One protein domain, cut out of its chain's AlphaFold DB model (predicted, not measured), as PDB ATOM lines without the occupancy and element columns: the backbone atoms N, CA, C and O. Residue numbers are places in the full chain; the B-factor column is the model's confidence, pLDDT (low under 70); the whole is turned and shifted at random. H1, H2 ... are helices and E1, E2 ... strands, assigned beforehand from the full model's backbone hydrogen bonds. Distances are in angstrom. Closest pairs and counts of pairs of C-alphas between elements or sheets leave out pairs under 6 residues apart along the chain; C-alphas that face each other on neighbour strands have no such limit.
ATOM      1  N   ARG A   3     108.760  82.289  86.805       92.25
ATOM      2  CA  ARG A   3     109.952  82.845  86.166       92.25
ATOM      3  C   ARG A   3     110.374  81.899  85.058       92.25
ATOM      4  O   ARG A   3     110.523  80.703  85.310       92.25
ATOM      5  N   LEU A   4     110.569  82.426  83.857       89.56
ATOM      6  CA  LEU A   4     111.102  81.659  82.737       89.56
ATOM      7  C   LEU A   4     112.600  81.947  82.603       89.56
ATOM      8  O   LEU A   4     113.024  83.083  82.791       89.56
ATOM      9  N   SER A   5     113.395  80.944  82.247       87.88
ATOM     10  CA  SER A   5     114.843  81.100  82.087       87.88
ATOM     11  C   SER A   5     115.276  80.672  80.691       87.88
ATOM     12  O   SER A   5     114.951  79.568  80.260       87.88
ATOM     13  N   PHE A   6     116.046  81.520  80.008       83.38
ATOM     14  CA  PHE A   6     116.728  81.171  78.760       83.38
ATOM     15  C   PHE A   6     118.217  80.944  79.000       83.38
ATOM     16  O   PHE A   6     118.857  81.652  79.781       83.38
ATOM     17  N   SER A   7     118.788  79.967  78.294       78.50
ATOM     18  CA  SER A   7     120.240  79.830  78.227       78.50
ATOM     19  C   SER A   7     120.828  80.901  77.306       78.50
ATOM     20  O   SER A   7     120.224  81.313  76.314       78.50
ATOM     21  N   SER A   8     122.068  81.308  77.571       70.50
ATOM     22  CA  SER A   8     122.811  82.211  76.679       70.50
ATOM     23  C   SER A   8     122.970  81.651  75.257       70.50
ATOM     24  O   SER A   8     123.096  82.425  74.310       70.50
ATOM     25  N   SER A   9     122.911  80.324  75.099       67.69
ATOM     26  CA  SER A   9     123.003  79.610  73.823       67.69
ATOM     27  C   SER A   9     121.704  79.563  73.008       67.69
ATOM     28  O   SER A   9     121.768  79.269  71.818       67.69
ATOM     29  N   SER A  10     120.546  79.862  73.607       70.19
ATOM     30  CA  SER A  10     119.235  79.806  72.942       70.19
ATOM     31  C   SER A  10     118.594  81.186  72.941       70.19
ATOM     32  O   SER A  10     117.892  81.557  73.879       70.19
ATOM     33  N   GLN A  11     118.872  81.969  71.900       75.12
ATOM     34  CA  GLN A  11     118.347  83.328  71.759       75.12
ATOM     35  C   GLN A  11     117.354  83.370  70.593       75.12
ATOM     36  O   GLN A  11     117.781  83.209  69.446       75.12
ATOM     37  N   PRO A  12     116.046  83.537  70.861       77.94
ATOM     38  CA  PRO A  12     115.049  83.599  69.803       77.94
ATOM     39  C   PRO A  12     115.155  84.912  69.018       77.94
ATOM     40  O   PRO A  12     115.610  85.925  69.541       77.94
ATOM     41  N   VAL A  13     114.690  84.898  67.767       81.62
ATOM     42  CA  VAL A  13     114.414  86.123  66.987       81.62
ATOM     43  C   VAL A  13     112.996  86.629  67.272       81.62
ATOM     44  O   VAL A  13     112.738  87.826  67.238       81.62
ATOM     45  N   VAL A  14     112.077  85.716  67.604       83.75
ATOM     46  CA  VAL A  14     110.690  86.016  67.972       83.75
ATOM     47  C   VAL A  14     110.351  85.275  69.260       83.75
ATOM     48  O   VAL A  14     110.496  84.055  69.331       83.75
ATOM     49  N   LEU A  15     109.884  86.006  70.266       87.75
ATOM     50  CA  LEU A  15     109.388  85.476  71.529       87.75
ATOM     51  C   LEU A  15     107.901  85.809  71.660       87.75
ATOM     52  O   LEU A  15     107.544  86.972  71.819       87.75
ATOM     53  N   SER A  16     107.042  84.790  71.623       86.88
ATOM     54  CA  SER A  16     105.597  84.938  71.826       86.88
ATOM     55  C   SER A  16     105.165  84.168  73.072       86.88
ATOM     56  O   SER A  16     105.268  82.944  73.125       86.88
ATOM     57  N   LEU A  17     104.729  84.902  74.092       88.69
ATOM     58  CA  LEU A  17     104.273  84.406  75.389       88.69
ATOM     59  C   LEU A  17     102.972  85.113  75.747       88.69
ATOM     60  O   LEU A  17     102.967  86.100  76.476       88.69
ATOM     61  N   ASN A  18     101.862  84.631  75.205       86.25
ATOM     62  CA  ASN A  18     100.563  85.253  75.417       86.25
ATOM     63  C   ASN A  18      99.800  84.556  76.550       86.25
ATOM     64  O   ASN A  18      99.844  83.336  76.687       86.25
ATOM     65  N   TYR A  19      99.057  85.340  77.326       86.12
ATOM     66  CA  TYR A  19      98.153  84.908  78.392       86.12
ATOM     67  C   TYR A  19      98.832  84.157  79.543       86.12
ATOM     68  O   TYR A  19      98.176  83.441  80.299       86.12
ATOM     69  N   CYS A  20     100.137  84.365  79.737       90.25
ATOM     70  CA  CYS A  20     100.876  83.840  80.883       90.25
ATOM     71  C   CYS A  20     100.633  84.725  82.117       90.25
ATOM     72  O   CYS A  20     101.498  85.491  82.541       90.25
ATOM     73  N   SER A  21      99.442  84.633  82.707       88.69
ATOM     74  CA  SER A  21      99.021  85.475  83.836       88.69
ATOM     75  C   SER A  21      99.872  85.300  85.099       88.69
ATOM     76  O   SER A  21      99.903  86.200  85.929       88.69
ATOM     77  N   ASN A  22     100.597  84.191  85.254       92.81
ATOM     78  CA  ASN A  22     101.499  83.968  86.388       92.81
ATOM     79  C   ASN A  22     102.936  84.441  86.145       92.81
ATOM     80  O   ASN A  22     103.711  84.481  87.107       92.81
ATOM     81  N   LEU A  23     103.298  84.767  84.899       94.56
ATOM     82  CA  LEU A  23     104.657  85.132  84.515       94.56
ATOM     83  C   LEU A  23     105.007  86.519  85.049       94.56
ATOM     84  O   LEU A  23     104.272  87.484  84.837       94.56
ATOM     85  N   VAL A  24     106.155  86.607  85.716       94.19
ATOM     86  CA  VAL A  24     106.637  87.859  86.314       94.19
ATOM     87  C   VAL A  24     107.894  88.377  85.633       94.19
ATOM     88  O   VAL A  24     108.040  89.584  85.459       94.19
ATOM     89  N   GLU A  25     108.782  87.488  85.199       93.19
ATOM     90  CA  GLU A  25     110.027  87.869  84.534       93.19
ATOM     91  C   GLU A  25     110.590  86.731  83.685       93.19
ATOM     92  O   GLU A  25     110.260  85.554  83.873       93.19
ATOM     93  N   ILE A  26     111.489  87.111  82.779       90.75
ATOM     94  CA  ILE A  26     112.302  86.187  82.001       90.75
ATOM     95  C   ILE A  26     113.771  86.470  82.289       90.75
ATOM     96  O   ILE A  26     114.291  87.539  81.966       90.75
ATOM     97  N   VAL A  27     114.448  85.497  82.882       88.44
ATOM     98  CA  VAL A  27     115.857  85.584  83.256       88.44
ATOM     99  C   VAL A  27     116.723  85.063  82.108       88.44
ATOM    100  O   VAL A  27     116.412  84.054  81.477       88.44
ATOM    101  N   GLY A  28     117.828  85.754  81.818       85.06
ATOM    102  CA  GLY A  28     118.783  85.336  80.783       85.06
ATOM    103  C   GLY A  28     118.366  85.650  79.339       85.06
ATOM    104  O   GLY A  28     119.084  85.289  78.403       85.06
ATOM    105  N   LEU A  29     117.242  86.347  79.137       84.44
ATOM    106  CA  LEU A  29     116.836  86.837  77.820       84.44
ATOM    107  C   LEU A  29     117.751  87.986  77.374       84.44
ATOM    108  O   LEU A  29     117.866  89.002  78.061       84.44
ATOM    109  N   ASN A  30     118.383  87.851  76.207       81.81
ATOM    110  CA  ASN A  30     119.164  88.932  75.618       81.81
ATOM    111  C   ASN A  30     118.252  89.816  74.758       81.81
ATOM    112  O   ASN A  30     117.828  89.415  73.676       81.81
ATOM    113  N   LEU A  31     117.975  91.033  75.230       78.94
ATOM    114  CA  LEU A  31     117.135  92.023  74.548       78.94
ATOM    115  C   LEU A  31     117.873  92.706  73.383       78.94
ATOM    116  O   LEU A  31     118.082  93.922  73.390       78.94
ATOM    117  N   LYS A  32     118.277  91.915  72.385       76.38
ATOM    118  CA  LYS A  32     118.940  92.397  71.168       76.38
ATOM    119  C   LYS A  32     118.017  93.291  70.332       76.38
ATOM    120  O   LYS A  32     116.801  93.325  70.523       76.38
ATOM    121  N   SER A  33     118.616  94.033  69.405       69.88
ATOM    122  CA  SER A  33     117.943  95.026  68.560       69.88
ATOM    123  C   SER A  33     116.953  94.445  67.548       69.88
ATOM    124  O   SER A  33     116.142  95.205  67.032       69.88
ATOM    125  N   ASP A  34     117.034  93.147  67.264       73.50
ATOM    126  CA  ASP A  34     116.262  92.394  66.270       73.50
ATOM    127  C   ASP A  34     115.225  91.433  66.885       73.50
ATOM    128  O   ASP A  34     114.495  90.766  66.155       73.50
ATOM    129  N   LEU A  35     115.137  91.364  68.219       79.44
ATOM    130  CA  LEU A  35     114.222  90.470  68.932       79.44
ATOM    131  C   LEU A  35     112.786  91.010  68.930       79.44
ATOM    132  O   LEU A  35     112.505  92.007  69.577       79.44
ATOM    133  N   MET A  36     111.842  90.316  68.311       81.75
ATOM    134  CA  MET A  36     110.419  90.640  68.445       81.75
ATOM    135  C   MET A  36     109.832  89.998  69.705       81.75
ATOM    136  O   MET A  36     110.004  88.796  69.914       81.75
ATOM    137  N   ILE A  37     109.111  90.771  70.522       86.62
ATOM    138  CA  ILE A  37     108.513  90.284  71.774       86.62
ATOM    139  C   ILE A  37     107.001  90.501  71.757       86.62
ATOM    140  O   ILE A  37     106.522  91.610  71.546       86.62
ATOM    141  N   GLN A  38     106.243  89.450  72.047       87.06
ATOM    142  CA  GLN A  38     104.799  89.500  72.234       87.06
ATOM    143  C   GLN A  38     104.452  88.872  73.584       87.06
ATOM    144  O   GLN A  38     104.736  87.699  73.816       87.06
ATOM    145  N   MET A  39     103.865  89.661  74.483       89.31
ATOM    146  CA  MET A  39     103.491  89.238  75.834       89.31
ATOM    147  C   MET A  39     102.052  89.632  76.189       89.31
ATOM    148  O   MET A  39     101.787  90.152  77.274       89.31
ATOM    149  N   LEU A  40     101.112  89.431  75.262       84.94
ATOM    150  CA  LEU A  40      99.714  89.842  75.439       84.94
ATOM    151  C   LEU A  40      99.116  89.223  76.699       84.94
ATOM    152  O   LEU A  40      99.271  88.029  76.930       84.94
ATOM    153  N   GLY A  41      98.401  90.006  77.505       84.44
ATOM    154  CA  GLY A  41      97.698  89.489  78.686       84.44
ATOM    155  C   GLY A  41      98.601  88.963  79.815       84.44
ATOM    156  O   GLY A  41      98.096  88.402  80.788       84.44
ATOM    157  N   CYS A  42      99.922  89.150  79.736       90.44
ATOM    158  CA  CYS A  42     100.866  88.836  80.813       90.44
ATOM    159  C   CYS A  42     100.838  89.924  81.902       90.44
ATOM    160  O   CYS A  42     101.795  90.659  82.122       90.44
ATOM    161  N   ASN A  43      99.706  90.079  82.583       89.81
ATOM    162  CA  ASN A  43      99.437  91.259  83.415       89.81
ATOM    163  C   ASN A  43     100.240  91.329  84.727       89.81
ATOM    164  O   ASN A  43     100.213  92.367  85.386       89.81
ATOM    165  N   ASN A  44     100.978  90.273  85.089       93.12
ATOM    166  CA  ASN A  44     101.765  90.191  86.326       93.12
ATOM    167  C   ASN A  44     103.272  90.436  86.139       93.12
ATOM    168  O   ASN A  44     104.026  90.292  87.098       93.12
ATOM    169  N   LEU A  45     103.726  90.856  84.949       92.25
ATOM    170  CA  LEU A  45     105.140  91.193  84.732       92.25
ATOM    171  C   LEU A  45     105.618  92.245  85.741       92.25
ATOM    172  O   LEU A  45     104.912  93.234  85.962       92.25
ATOM    173  N   SER A  46     106.810  92.058  86.309       92.81
ATOM    174  CA  SER A  46     107.393  92.999  87.269       92.81
ATOM    175  C   SER A  46     107.676  94.357  86.622       92.81
ATOM    176  O   SER A  46     107.957  94.450  85.424       92.81
ATOM    177  N   THR A  47     107.626  95.430  87.414       89.00
ATOM    178  CA  THR A  47     107.910  96.795  86.943       89.00
ATOM    179  C   THR A  47     109.307  96.911  86.335       89.00
ATOM    180  O   THR A  47     109.472  97.535  85.284       89.00
ATOM    181  N   ASP A  48     110.298  96.258  86.940       89.62
ATOM    182  CA  ASP A  48     111.686  96.271  86.469       89.62
ATOM    183  C   ASP A  48     111.827  95.555  85.125       89.62
ATOM    184  O   ASP A  48     112.486  96.054  84.207       89.62
ATOM    185  N   PHE A  49     111.149  94.415  84.966       89.88
ATOM    186  CA  PHE A  49     111.160  93.675  83.713       89.88
ATOM    187  C   PHE A  49     110.422  94.442  82.612       89.88
ATOM    188  O   PHE A  49     110.969  94.616  81.527       89.88
ATOM    189  N   ARG A  50     109.242  95.015  82.898       88.81
ATOM    190  CA  ARG A  50     108.524  95.898  81.957       88.81
ATOM    191  C   ARG A  50     109.376  97.084  81.529       88.81
ATOM    192  O   ARG A  50     109.454  97.384  80.346       88.81
ATOM    193  N   THR A  51     110.043  97.741  82.473       86.25
ATOM    194  CA  THR A  51     110.930  98.877  82.183       86.25
ATOM    195  C   THR A  51     112.088  98.448  81.287       86.25
ATOM    196  O   THR A  51     112.376  99.125  80.301       86.25
ATOM    197  N   SER A  52     112.687  97.288  81.561       86.00
ATOM    198  CA  SER A  52     113.744  96.701  80.730       86.00
ATOM    199  C   SER A  52     113.254  96.343  79.325       86.00
ATOM    200  O   SER A  52     113.993  96.504  78.360       86.00
ATOM    201  N   LEU A  53     112.003  95.900  79.177       86.25
ATOM    202  CA  LEU A  53     111.378  95.676  77.872       86.25
ATOM    203  C   LEU A  53     111.053  96.993  77.165       86.25
ATOM    204  O   LEU A  53     111.168  97.079  75.954       86.25
ATOM    205  N   LEU A  54     110.698  98.059  77.872       82.50
ATOM    206  CA  LEU A  54     110.415  99.347  77.236       82.50
ATOM    207  C   LEU A  54     111.700 100.081  76.827       82.50
ATOM    208  O   LEU A  54     111.755 100.732  75.780       82.50
ATOM    209  N   GLN A  55     112.778  99.926  77.588       77.62
ATOM    210  CA  GLN A  55     114.086 100.496  77.282       77.62
ATOM    211  C   GLN A  55     114.845  99.552  76.332       77.62
ATOM    212  O   GLN A  55     114.973  98.365  76.579       77.62
ATOM    213  N   CYS A  56     115.314 100.027  75.174       66.69
ATOM    214  CA  CYS A  56     116.306  99.255  74.413       66.69
ATOM    215  C   CYS A  56     117.661  99.815  74.815       66.69
ATOM    216  O   CYS A  56     117.896 100.998  74.542       66.69
ATOM    217  N   PRO A  57     118.523  99.047  75.496       58.66
ATOM    218  CA  PRO A  57     119.857  99.530  75.789       58.66
ATOM    219  C   PRO A  57     120.539  99.847  74.459       58.66
ATOM    220  O   PRO A  57     120.581  99.011  73.560       58.66
ATOM    221  N   SER A  58     121.010 101.087  74.317       52.09
ATOM    222  CA  SER A  58     121.766 101.535  73.148       52.09
ATOM    223  C   SER A  58     123.011 100.661  73.034       52.09
ATOM    224  O   SER A  58     123.981 100.834  73.776       52.09
ATOM    225  N   THR A  59     122.975  99.654  72.165       47.94
ATOM    226  CA  THR A  59     124.169  98.883  71.859       47.94
ATOM    227  C   THR A  59     125.045  99.766  70.983       47.94
ATOM    228  O   THR A  59     124.571 100.495  70.113       47.94
ATOM    229  N   LYS A  60     126.362  99.715  71.188       50.38
ATOM    230  CA  LYS A  60     127.358 100.448  70.384       50.38
ATOM    231  C   LYS A  60     127.356 100.056  68.883       50.38
ATOM    232  O   LYS A  60     128.275 100.430  68.166       50.38
ATOM    233  N   GLY A  61     126.363  99.292  68.418       49.34
ATOM    234  CA  GLY A  61     126.316  98.575  67.146       49.34
ATOM    235  C   GLY A  61     125.030  98.782  66.342       49.34
ATOM    236  O   GLY A  61     124.577  97.848  65.691       49.34
ATOM    237  N   GLY A  62     124.458  99.988  66.353       52.75
ATOM    238  CA  GLY A  62     123.418 100.373  65.398       52.75
ATOM    239  C   GLY A  62     122.011 100.509  65.989       52.75
ATOM    240  O   GLY A  62     121.841 100.567  67.206       52.75
ATOM    241  N   PRO A  63     120.994 100.661  65.130       54.53
ATOM    242  CA  PRO A  63     119.642 100.977  65.560       54.53
ATOM    243  C   PRO A  63     118.979  99.777  66.220       54.53
ATOM    244  O   PRO A  63     119.130  98.644  65.771       54.53
ATOM    245  N   CYS A  64     118.161 100.045  67.231       61.56
ATOM    246  CA  CYS A  64     117.209  99.069  67.730       61.56
ATOM    247  C   CYS A  64     115.978  99.097  66.819       61.56
ATOM    248  O   CYS A  64     115.221 100.059  66.887       61.56
ATOM    249  N   TYR A  65     115.802  98.090  65.961       67.81
ATOM    250  CA  TYR A  65     114.591  97.899  65.153       67.81
ATOM    251  C   TYR A  65     113.740  96.823  65.806       67.81
ATOM    252  O   TYR A  65     113.594  95.712  65.301       67.81
ATOM    253  N   ARG A  66     113.233  97.165  66.988       75.19
ATOM    254  CA  ARG A  66     112.507  96.231  67.833       75.19
ATOM    255  C   ARG A  66     111.034  96.566  67.867       75.19
ATOM    256  O   ARG A  66     110.675  97.745  67.938       75.19
ATOM    257  N   VAL A  67     110.226  95.515  67.841       78.94
ATOM    258  CA  VAL A  67     108.784  95.600  67.993       78.94
ATOM    259  C   VAL A  67     108.362  94.785  69.204       78.94
ATOM    260  O   VAL A  67     108.538  93.565  69.215       78.94
ATOM    261  N   ASP A  68     107.805  95.472  70.200       85.31
ATOM    262  CA  ASP A  68     107.334  94.853  71.438       85.31
ATOM    263  C   ASP A  68     105.827  95.083  71.599       85.31
ATOM    264  O   ASP A  68     105.335  96.199  71.416       85.31
ATOM    265  N   ILE A  69     105.106  94.027  71.972       87.06
ATOM    266  CA  ILE A  69     103.701  94.079  72.370       87.06
ATOM    267  C   ILE A  69     103.604  93.606  73.812       87.06
ATOM    268  O   ILE A  69     103.885  92.445  74.112       87.06
ATOM    269  N   LEU A  70     103.216  94.509  74.705       89.56
ATOM    270  CA  LEU A  70     103.216  94.302  76.150       89.56
ATOM    271  C   LEU A  70     101.831  94.623  76.725       89.56
ATOM    272  O   LEU A  70     101.108  95.420  76.137       89.56
ATOM    273  N   PRO A  71     101.452  94.072  77.883       89.69
ATOM    274  CA  PRO A  71     100.232  94.494  78.552       89.69
ATOM    275  C   PRO A  71     100.418  95.894  79.145       89.69
ATOM    276  O   PRO A  71     101.445  96.181  79.774       89.69
ATOM    277  N   GLY A  72      99.419  96.761  78.979       89.94
ATOM    278  CA  GLY A  72      99.425  98.096  79.570       89.94
ATOM    279  C   GLY A  72      98.414  99.043  78.933       89.94
ATOM    280  O   GLY A  72      98.210  99.027  77.725       89.94
ATOM    281  N   SER A  73      97.821  99.890  79.771       91.00
ATOM    282  CA  SER A  73      96.766 100.846  79.410       91.00
ATOM    283  C   SER A  73      97.243 102.293  79.319       91.00
ATOM    284  O   SER A  73      96.491 103.174  78.915       91.00
ATOM    285  N   GLU A  74      98.491 102.564  79.701       92.00
ATOM    286  CA  GLU A  74      99.021 103.922  79.801       92.00
ATOM    287  C   GLU A  74     100.421 104.020  79.203       92.00
ATOM    288  O   GLU A  74     101.276 103.152  79.410       92.00
ATOM    289  N   ILE A  75     100.669 105.114  78.481       91.88
ATOM    290  CA  ILE A  75     102.001 105.446  77.976       91.88
ATOM    291  C   ILE A  75     102.871 105.874  79.171       91.88
ATOM    292  O   ILE A  75     102.460 106.742  79.943       91.88
ATOM    293  N   PRO A  76     104.088 105.327  79.334       90.00
ATOM    294  CA  PRO A  76     104.969 105.733  80.424       90.00
ATOM    295  C   PRO A  76     105.287 107.239  80.426       90.00
ATOM    296  O   PRO A  76     105.593 107.831  79.392       90.00
ATOM    297  N   LEU A  77     105.322 107.858  81.611       90.69
ATOM    298  CA  LEU A  77     105.504 109.313  81.765       90.69
ATOM    299  C   LEU A  77     106.829 109.869  81.215       90.69
ATOM    300  O   LEU A  77     106.935 111.063  80.958       90.69
ATOM    301  N   TRP A  78     107.846 109.027  81.025       89.44
ATOM    302  CA  TRP A  78     109.141 109.445  80.482       89.44
ATOM    303  C   TRP A  78     109.138 109.648  78.955       89.44
ATOM    304  O   TRP A  78     110.133 110.129  78.409       89.44
ATOM    305  N   PHE A  79     108.044 109.328  78.251       89.44
ATOM    306  CA  PHE A  79     107.874 109.719  76.849       89.44
ATOM    307  C   PHE A  79     107.688 111.235  76.736       89.44
ATOM    308  O   PHE A  79     106.748 111.797  77.296       89.44
ATOM    309  N   SER A  80     108.565 111.888  75.968       90.38
ATOM    310  CA  SER A  80     108.612 113.355  75.853       90.38
ATOM    311  C   SER A  80     107.388 113.975  75.178       90.38
ATOM    312  O   SER A  80     107.113 115.154  75.380       90.38
ATOM    313  N   TYR A  81     106.676 113.201  74.359       92.88
ATOM    314  CA  TYR A  81     105.491 113.644  73.634       92.88
ATOM    315  C   TYR A  81     104.411 112.573  73.746       92.88
ATOM    316  O   TYR A  81     104.665 111.409  73.437       92.88
ATOM    317  N   GLN A  82     103.215 112.969  74.176       94.19
ATOM    318  CA  GLN A  82     102.067 112.083  74.359       94.19
ATOM    319  C   GLN A  82     100.809 112.778  73.837       94.19
ATOM    320  O   GLN A  82     100.683 114.000  73.925       94.19
ATOM    321  N   THR A  83      99.888 112.015  73.256       94.75
ATOM    322  CA  THR A  83      98.605 112.532  72.771       94.75
ATOM    323  C   THR A  83      97.555 111.431  72.777       94.75
ATOM    324  O   THR A  83      97.895 110.249  72.773       94.75
ATOM    325  N   ILE A  84      96.287 111.831  72.759       93.12
ATOM    326  CA  ILE A  84      95.158 110.928  72.549       93.12
ATOM    327  C   ILE A  84      94.814 110.950  71.059       93.12
ATOM    328  O   ILE A  84      94.685 112.016  70.459       93.12
ATOM    329  N   GLY A  85      94.635 109.769  70.470       91.81
ATOM    330  CA  GLY A  85      94.316 109.591  69.054       91.81
ATOM    331  C   GLY A  85      95.405 108.835  68.295       91.81
ATOM    332  O   GLY A  85      96.391 108.377  68.865       91.81
ATOM    333  N   SER A  86      95.221 108.688  66.985       88.25
ATOM    334  CA  SER A  86      96.063 107.836  66.133       88.25
ATOM    335  C   SER A  86      97.275 108.547  65.518       88.25
ATOM    336  O   SER A  86      97.978 107.959  64.697       88.25
ATOM    337  N   SER A  87      97.513 109.821  65.840       91.25
ATOM    338  CA  SER A  87      98.594 110.601  65.232       91.25
ATOM    339  C   SER A  87      99.188 111.619  66.192       91.25
ATOM    340  O   SER A  87      98.450 112.335  66.862       91.25
ATOM    341  N   LEU A  88     100.515 111.755  66.168       92.19
ATOM    342  CA  LEU A  88     101.269 112.749  66.925       92.19
ATOM    343  C   LEU A  88     102.264 113.454  65.992       92.19
ATOM    344  O   LEU A  88     102.853 112.838  65.107       92.19
ATOM    345  N   SER A  89     102.449 114.762  66.166       91.25
ATOM    346  CA  SER A  89     103.473 115.552  65.471       91.25
ATOM    347  C   SER A  89     104.351 116.251  66.498       91.25
ATOM    348  O   SER A  89     103.844 116.807  67.465       91.25
ATOM    349  N   PHE A  90     105.659 116.254  66.270       88.81
ATOM    350  CA  PHE A  90     106.629 116.921  67.130       88.81
ATOM    351  C   PHE A  90     107.757 117.515  66.289       88.81
ATOM    352  O   PHE A  90     107.986 117.100  65.150       88.81
ATOM    353  N   GLN A  91     108.453 118.501  66.849       86.25
ATOM    354  CA  GLN A  91     109.633 119.079  66.218       86.25
ATOM    355  C   GLN A  91     110.854 118.228  66.558       86.25
ATOM    356  O   GLN A  91     111.145 117.980  67.729       86.25
ATOM    357  N   VAL A  92     111.569 117.772  65.531       79.56
ATOM    358  CA  VAL A  92     112.832 117.049  65.712       79.56
ATOM    359  C   VAL A  92     113.935 118.085  65.942       79.56
ATOM    360  O   VAL A  92     114.121 118.950  65.083       79.56
ATOM    361  N   PRO A  93     114.679 118.026  67.063       77.06
ATOM    362  CA  PRO A  93     115.786 118.943  67.303       77.06
ATOM    363  C   PRO A  93     116.814 118.881  66.172       77.06
ATOM    364  O   PRO A  93     117.075 117.813  65.610       77.06
ATOM    365  N   SER A  94     117.455 120.010  65.866       72.56
ATOM    366  CA  SER A  94     118.573 120.036  64.924       72.56
ATOM    367  C   SER A  94     119.730 119.199  65.478       72.56
ATOM    368  O   SER A  94     120.455 119.629  66.377       72.56
ATOM    369  N   LEU A  95     119.910 117.988  64.958       69.44
ATOM    370  CA  LEU A  95     121.029 117.130  65.331       69.44
ATOM    371  C   LEU A  95     122.296 117.621  64.611       69.44
ATOM    372  O   LEU A  95     122.499 117.336  63.431       69.44
ATOM    373  N   SER A  96     123.159 118.360  65.311       64.06
ATOM    374  CA  SER A  96     124.472 118.757  64.792       64.06
ATOM    375  C   SER A  96     125.436 117.555  64.730       64.06
ATOM    376  O   SER A  96     125.477 116.709  65.627       64.06
ATOM    377  N   GLY A  97     126.204 117.451  63.637       59.12
ATOM    378  CA  GLY A  97     127.206 116.393  63.416       59.12
ATOM    379  C   GLY A  97     126.652 115.021  62.984       59.12
ATOM    380  O   GLY A  97     125.456 114.866  62.717       59.12
ATOM    381  N   CYS A  98     127.533 114.010  62.935       56.38
ATOM    382  CA  CYS A  98     127.265 112.603  62.563       56.38
ATOM    383  C   CYS A  98     126.419 111.819  63.594       56.38
ATOM    384  O   CYS A  98     126.505 110.596  63.674       56.38
ATOM    385  N   LYS A  99     125.619 112.501  64.425       61.53
ATOM    386  CA  LYS A  99     124.795 111.860  65.455       61.53
ATOM    387  C   LYS A  99     123.544 111.239  64.836       61.53
ATOM    388  O   LYS A  99     122.657 111.948  64.355       61.53
ATOM    389  N   ILE A 100     123.470 109.915  64.873       64.06
ATOM    390  CA  ILE A 100     122.256 109.169  64.553       64.06
ATOM    391  C   ILE A 100     121.259 109.394  65.697       64.06
ATOM    392  O   ILE A 100     121.566 109.114  66.852       64.06
ATOM    393  N   GLY A 101     120.089 109.950  65.378       72.06
ATOM    394  CA  GLY A 101     118.974 110.032  66.320       72.06
ATOM    395  C   GLY A 101     118.158 108.744  66.277       72.06
ATOM    396  O   GLY A 101     117.985 108.164  65.206       72.06
ATOM    397  N   ILE A 102     117.638 108.319  67.425       75.44
ATOM    398  CA  ILE A 102     116.672 107.222  67.539       75.44
ATOM    399  C   ILE A 102     115.389 107.825  68.101       75.44
ATOM    400  O   ILE A 102     115.450 108.653  69.010       75.44
ATOM    401  N   PHE A 103     114.243 107.414  67.571       80.25
ATOM    402  CA  PHE A 103     112.961 107.646  68.221       80.25
ATOM    403  C   PHE A 103     112.432 106.333  68.794       80.25
ATOM    404  O   PHE A 103     112.689 105.244  68.274       80.25
ATOM    405  N   VAL A 104     111.665 106.461  69.869       83.75
ATOM    406  CA  VAL A 104     110.867 105.381  70.437       83.75
ATOM    407  C   VAL A 104     109.419 105.836  70.350       83.75
ATOM    408  O   VAL A 104     109.084 106.912  70.841       83.75
ATOM    409  N   ILE A 105     108.578 105.047  69.694       87.62
ATOM    410  CA  ILE A 105     107.137 105.269  69.597       87.62
ATOM    411  C   ILE A 105     106.471 104.246  70.500       87.62
ATOM    412  O   ILE A 105     106.737 103.055  70.362       87.62
ATOM    413  N   CYS A 106     105.613 104.720  71.397       89.31
ATOM    414  CA  CYS A 106     104.732 103.881  72.192       89.31
ATOM    415  C   CYS A 106     103.283 104.280  71.929       89.31
ATOM    416  O   CYS A 106     102.967 105.470  71.921       89.31
ATOM    417  N   ALA A 107     102.424 103.296  71.692       90.12
ATOM    418  CA  ALA A 107     100.995 103.497  71.512       90.12
ATOM    419  C   ALA A 107     100.222 102.519  72.395       90.12
ATOM    420  O   ALA A 107     100.618 101.364  72.526       90.12
ATOM    421  N   VAL A 108      99.118 102.985  72.971       91.00
ATOM    422  CA  VAL A 108      98.133 102.121  73.625       91.00
ATOM    423  C   VAL A 108      97.068 101.774  72.595       91.00
ATOM    424  O   VAL A 108      96.593 102.650  71.869       91.00
ATOM    425  N   PHE A 109      96.703 100.502  72.517       85.75
ATOM    426  CA  PHE A 109      95.657 100.020  71.627       85.75
ATOM    427  C   PHE A 109      94.875  98.887  72.288       85.75
ATOM    428  O   PHE A 109      95.399  98.165  73.132       85.75
ATOM    429  N   ALA A 110      93.622  98.721  71.871       81.81
ATOM    430  CA  ALA A 110      92.732  97.679  72.363       81.81
ATOM    431  C   ALA A 110      92.047  96.978  71.195       81.81
ATOM    432  O   ALA A 110      91.749  97.596  70.166       81.81
ATOM    433  N   PHE A 111      91.755  95.693  71.372       74.38
ATOM    434  CA  PHE A 111      90.980  94.925  70.408       74.38
ATOM    435  C   PHE A 111      89.504  94.960  70.770       74.38
ATOM    436  O   PHE A 111      89.114  94.685  71.904       74.38
ATOM    437  N   LYS A 112      88.654  95.252  69.784       69.88
ATOM    438  CA  LYS A 112      87.211  95.096  69.958       69.88
ATOM    439  C   LYS A 112      86.849  93.627  69.781       69.88
ATOM    440  O   LYS A 112      87.149  93.036  68.751       69.88
ATOM    441  N   LYS A 113      86.142  93.061  70.759       63.47
ATOM    442  CA  LYS A 113      85.668  91.666  70.775       63.47
ATOM    443  C   LYS A 113      84.870  91.254  69.529       63.47
ATOM    444  O   LYS A 113      84.833  90.081  69.181       63.47
ATOM    445  N   GLU A 148      89.459  92.369  75.622       64.12
ATOM    446  CA  GLU A 148      89.107  93.778  75.861       64.12
ATOM    447  C   GLU A 148      90.202  94.510  76.662       64.12
ATOM    448  O   GLU A 148      89.940  95.528  77.293       64.12
ATOM    449  N   SER A 149      91.420  93.962  76.715       80.81
ATOM    450  CA  SER A 149      92.524  94.555  77.458       80.81
ATOM    451  C   SER A 149      93.327  95.481  76.563       80.81
ATOM    452  O   SER A 149      93.547  95.203  75.382       80.81
ATOM    453  N   ASP A 150      93.801  96.562  77.168       87.19
ATOM    454  CA  ASP A 150      94.738  97.466  76.533       87.19
ATOM    455  C   ASP A 150      96.134  96.842  76.476       87.19
ATOM    456  O   ASP A 150      96.609  96.193  77.421       87.19
ATOM    457  N   HIS A 151      96.809  97.085  75.359       86.88
ATOM    458  CA  HIS A 151      98.185  96.682  75.130       86.88
ATOM    459  C   HIS A 151      99.023  97.881  74.720       86.88
ATOM    460  O   HIS A 151      98.570  98.802  74.037       86.88
ATOM    461  N   LEU A 152     100.288  97.823  75.106       89.69
ATOM    462  CA  LEU A 152     101.326  98.722  74.660       89.69
ATOM    463  C   LEU A 152     101.992  98.145  73.428       89.69
ATOM    464  O   LEU A 152     102.462  97.008  73.412       89.69
ATOM    465  N   PHE A 153     102.076  98.989  72.421       87.06
ATOM    466  CA  PHE A 153     102.840  98.768  71.224       87.06
ATOM    467  C   PHE A 153     104.098  99.629  71.252       87.06
ATOM    468  O   PHE A 153     104.000 100.827  71.517       87.06
ATOM    469  N   LEU A 154     105.262  99.051  70.959       86.31
ATOM    470  CA  LEU A 154     106.532  99.768  70.937       86.31
ATOM    471  C   LEU A 154     107.254  99.579  69.600       86.31
ATOM    472  O   LEU A 154     107.557  98.450  69.227       86.31
ATOM    473  N   ILE A 155     107.603 100.681  68.929       81.88
ATOM    474  CA  ILE A 155     108.560 100.692  67.809       81.88
ATOM    475  C   ILE A 155     109.761 101.526  68.184       81.88
ATOM    476  O   ILE A 155     109.646 102.632  68.719       81.88
ATOM    477  N   LYS A 156     110.929 101.027  67.804       77.62
ATOM    478  CA  LYS A 156     112.173 101.784  67.821       77.62
ATOM    479  C   LYS A 156     112.680 101.917  66.394       77.62
ATOM    480  O   LYS A 156     112.654 100.956  65.628       77.62
ATOM    481  N   GLY A 157     113.074 103.129  66.019       72.56
ATOM    482  CA  GLY A 157     113.482 103.425  64.653       72.56
ATOM    483  C   GLY A 157     114.475 104.573  64.569       72.56
ATOM    484  O   GLY A 157     114.659 105.352  65.508       72.56
ATOM    485  N   LEU A 158     115.156 104.653  63.428       72.50
ATOM    486  CA  LEU A 158     116.122 105.708  63.153       72.50
ATOM    487  C   LEU A 158     115.453 106.993  62.703       72.50
ATOM    488  O   LEU A 158     114.581 106.986  61.843       72.50
ATOM    489  N   VAL A 159     115.987 108.121  63.163       69.00
ATOM    490  CA  VAL A 159     115.729 109.410  62.523       69.00
ATOM    491  C   VAL A 159     116.409 109.408  61.153       69.00
ATOM    492  O   VAL A 159     117.619 109.625  61.036       69.00
TER     493      VAL A 159
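AT A GLANCE: This is residues 3 to 113 and 148 to 159 of the 162 residues of an uncharacterized protein of Morella rubra (UniProt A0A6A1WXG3). With little regular structure, the chain winds in stacked turns to E5: parallel E1 and E3 make one wall, the mixed sheet E2, E4, E5, E7, E6 the other. Four strands, H1 and three more strands hold 45 of 123 printed residues, mostly strand. The whole is compact, radius of gyration of the C-alphas 15.5 A, spanning 46 by 39 by 22 A.

HOW THE PARTS SIT: Start at E1, residues 3 to 5, parallel to E3, residues 23 to 27; N 4 and O 25 are within hydrogen-bond range at 3.1 A. H1, residues 47 to 54, only grazes the larger sheet. There E6, residues 102 to 110, is antiparallel to E7, residues 150 to 158, with N 105 and O 155 2.8 A apart.

IN THESE COORDINATES: Find C-alpha 3 at (109.952, 82.845, 86.166), where E1 begins. E2, E4 and E5 are residues 14 to 16, 36 to 38 and 67 to 71. E7 runs 26.5 A to C-alpha 158 at (116.122, 105.708, 63.153).

THE WHOLE: Residues 114 to 147 are cut out; C-alphas 113 and 148 are 6.5 A apart. Look for pLDDT under 70 in 22 residues.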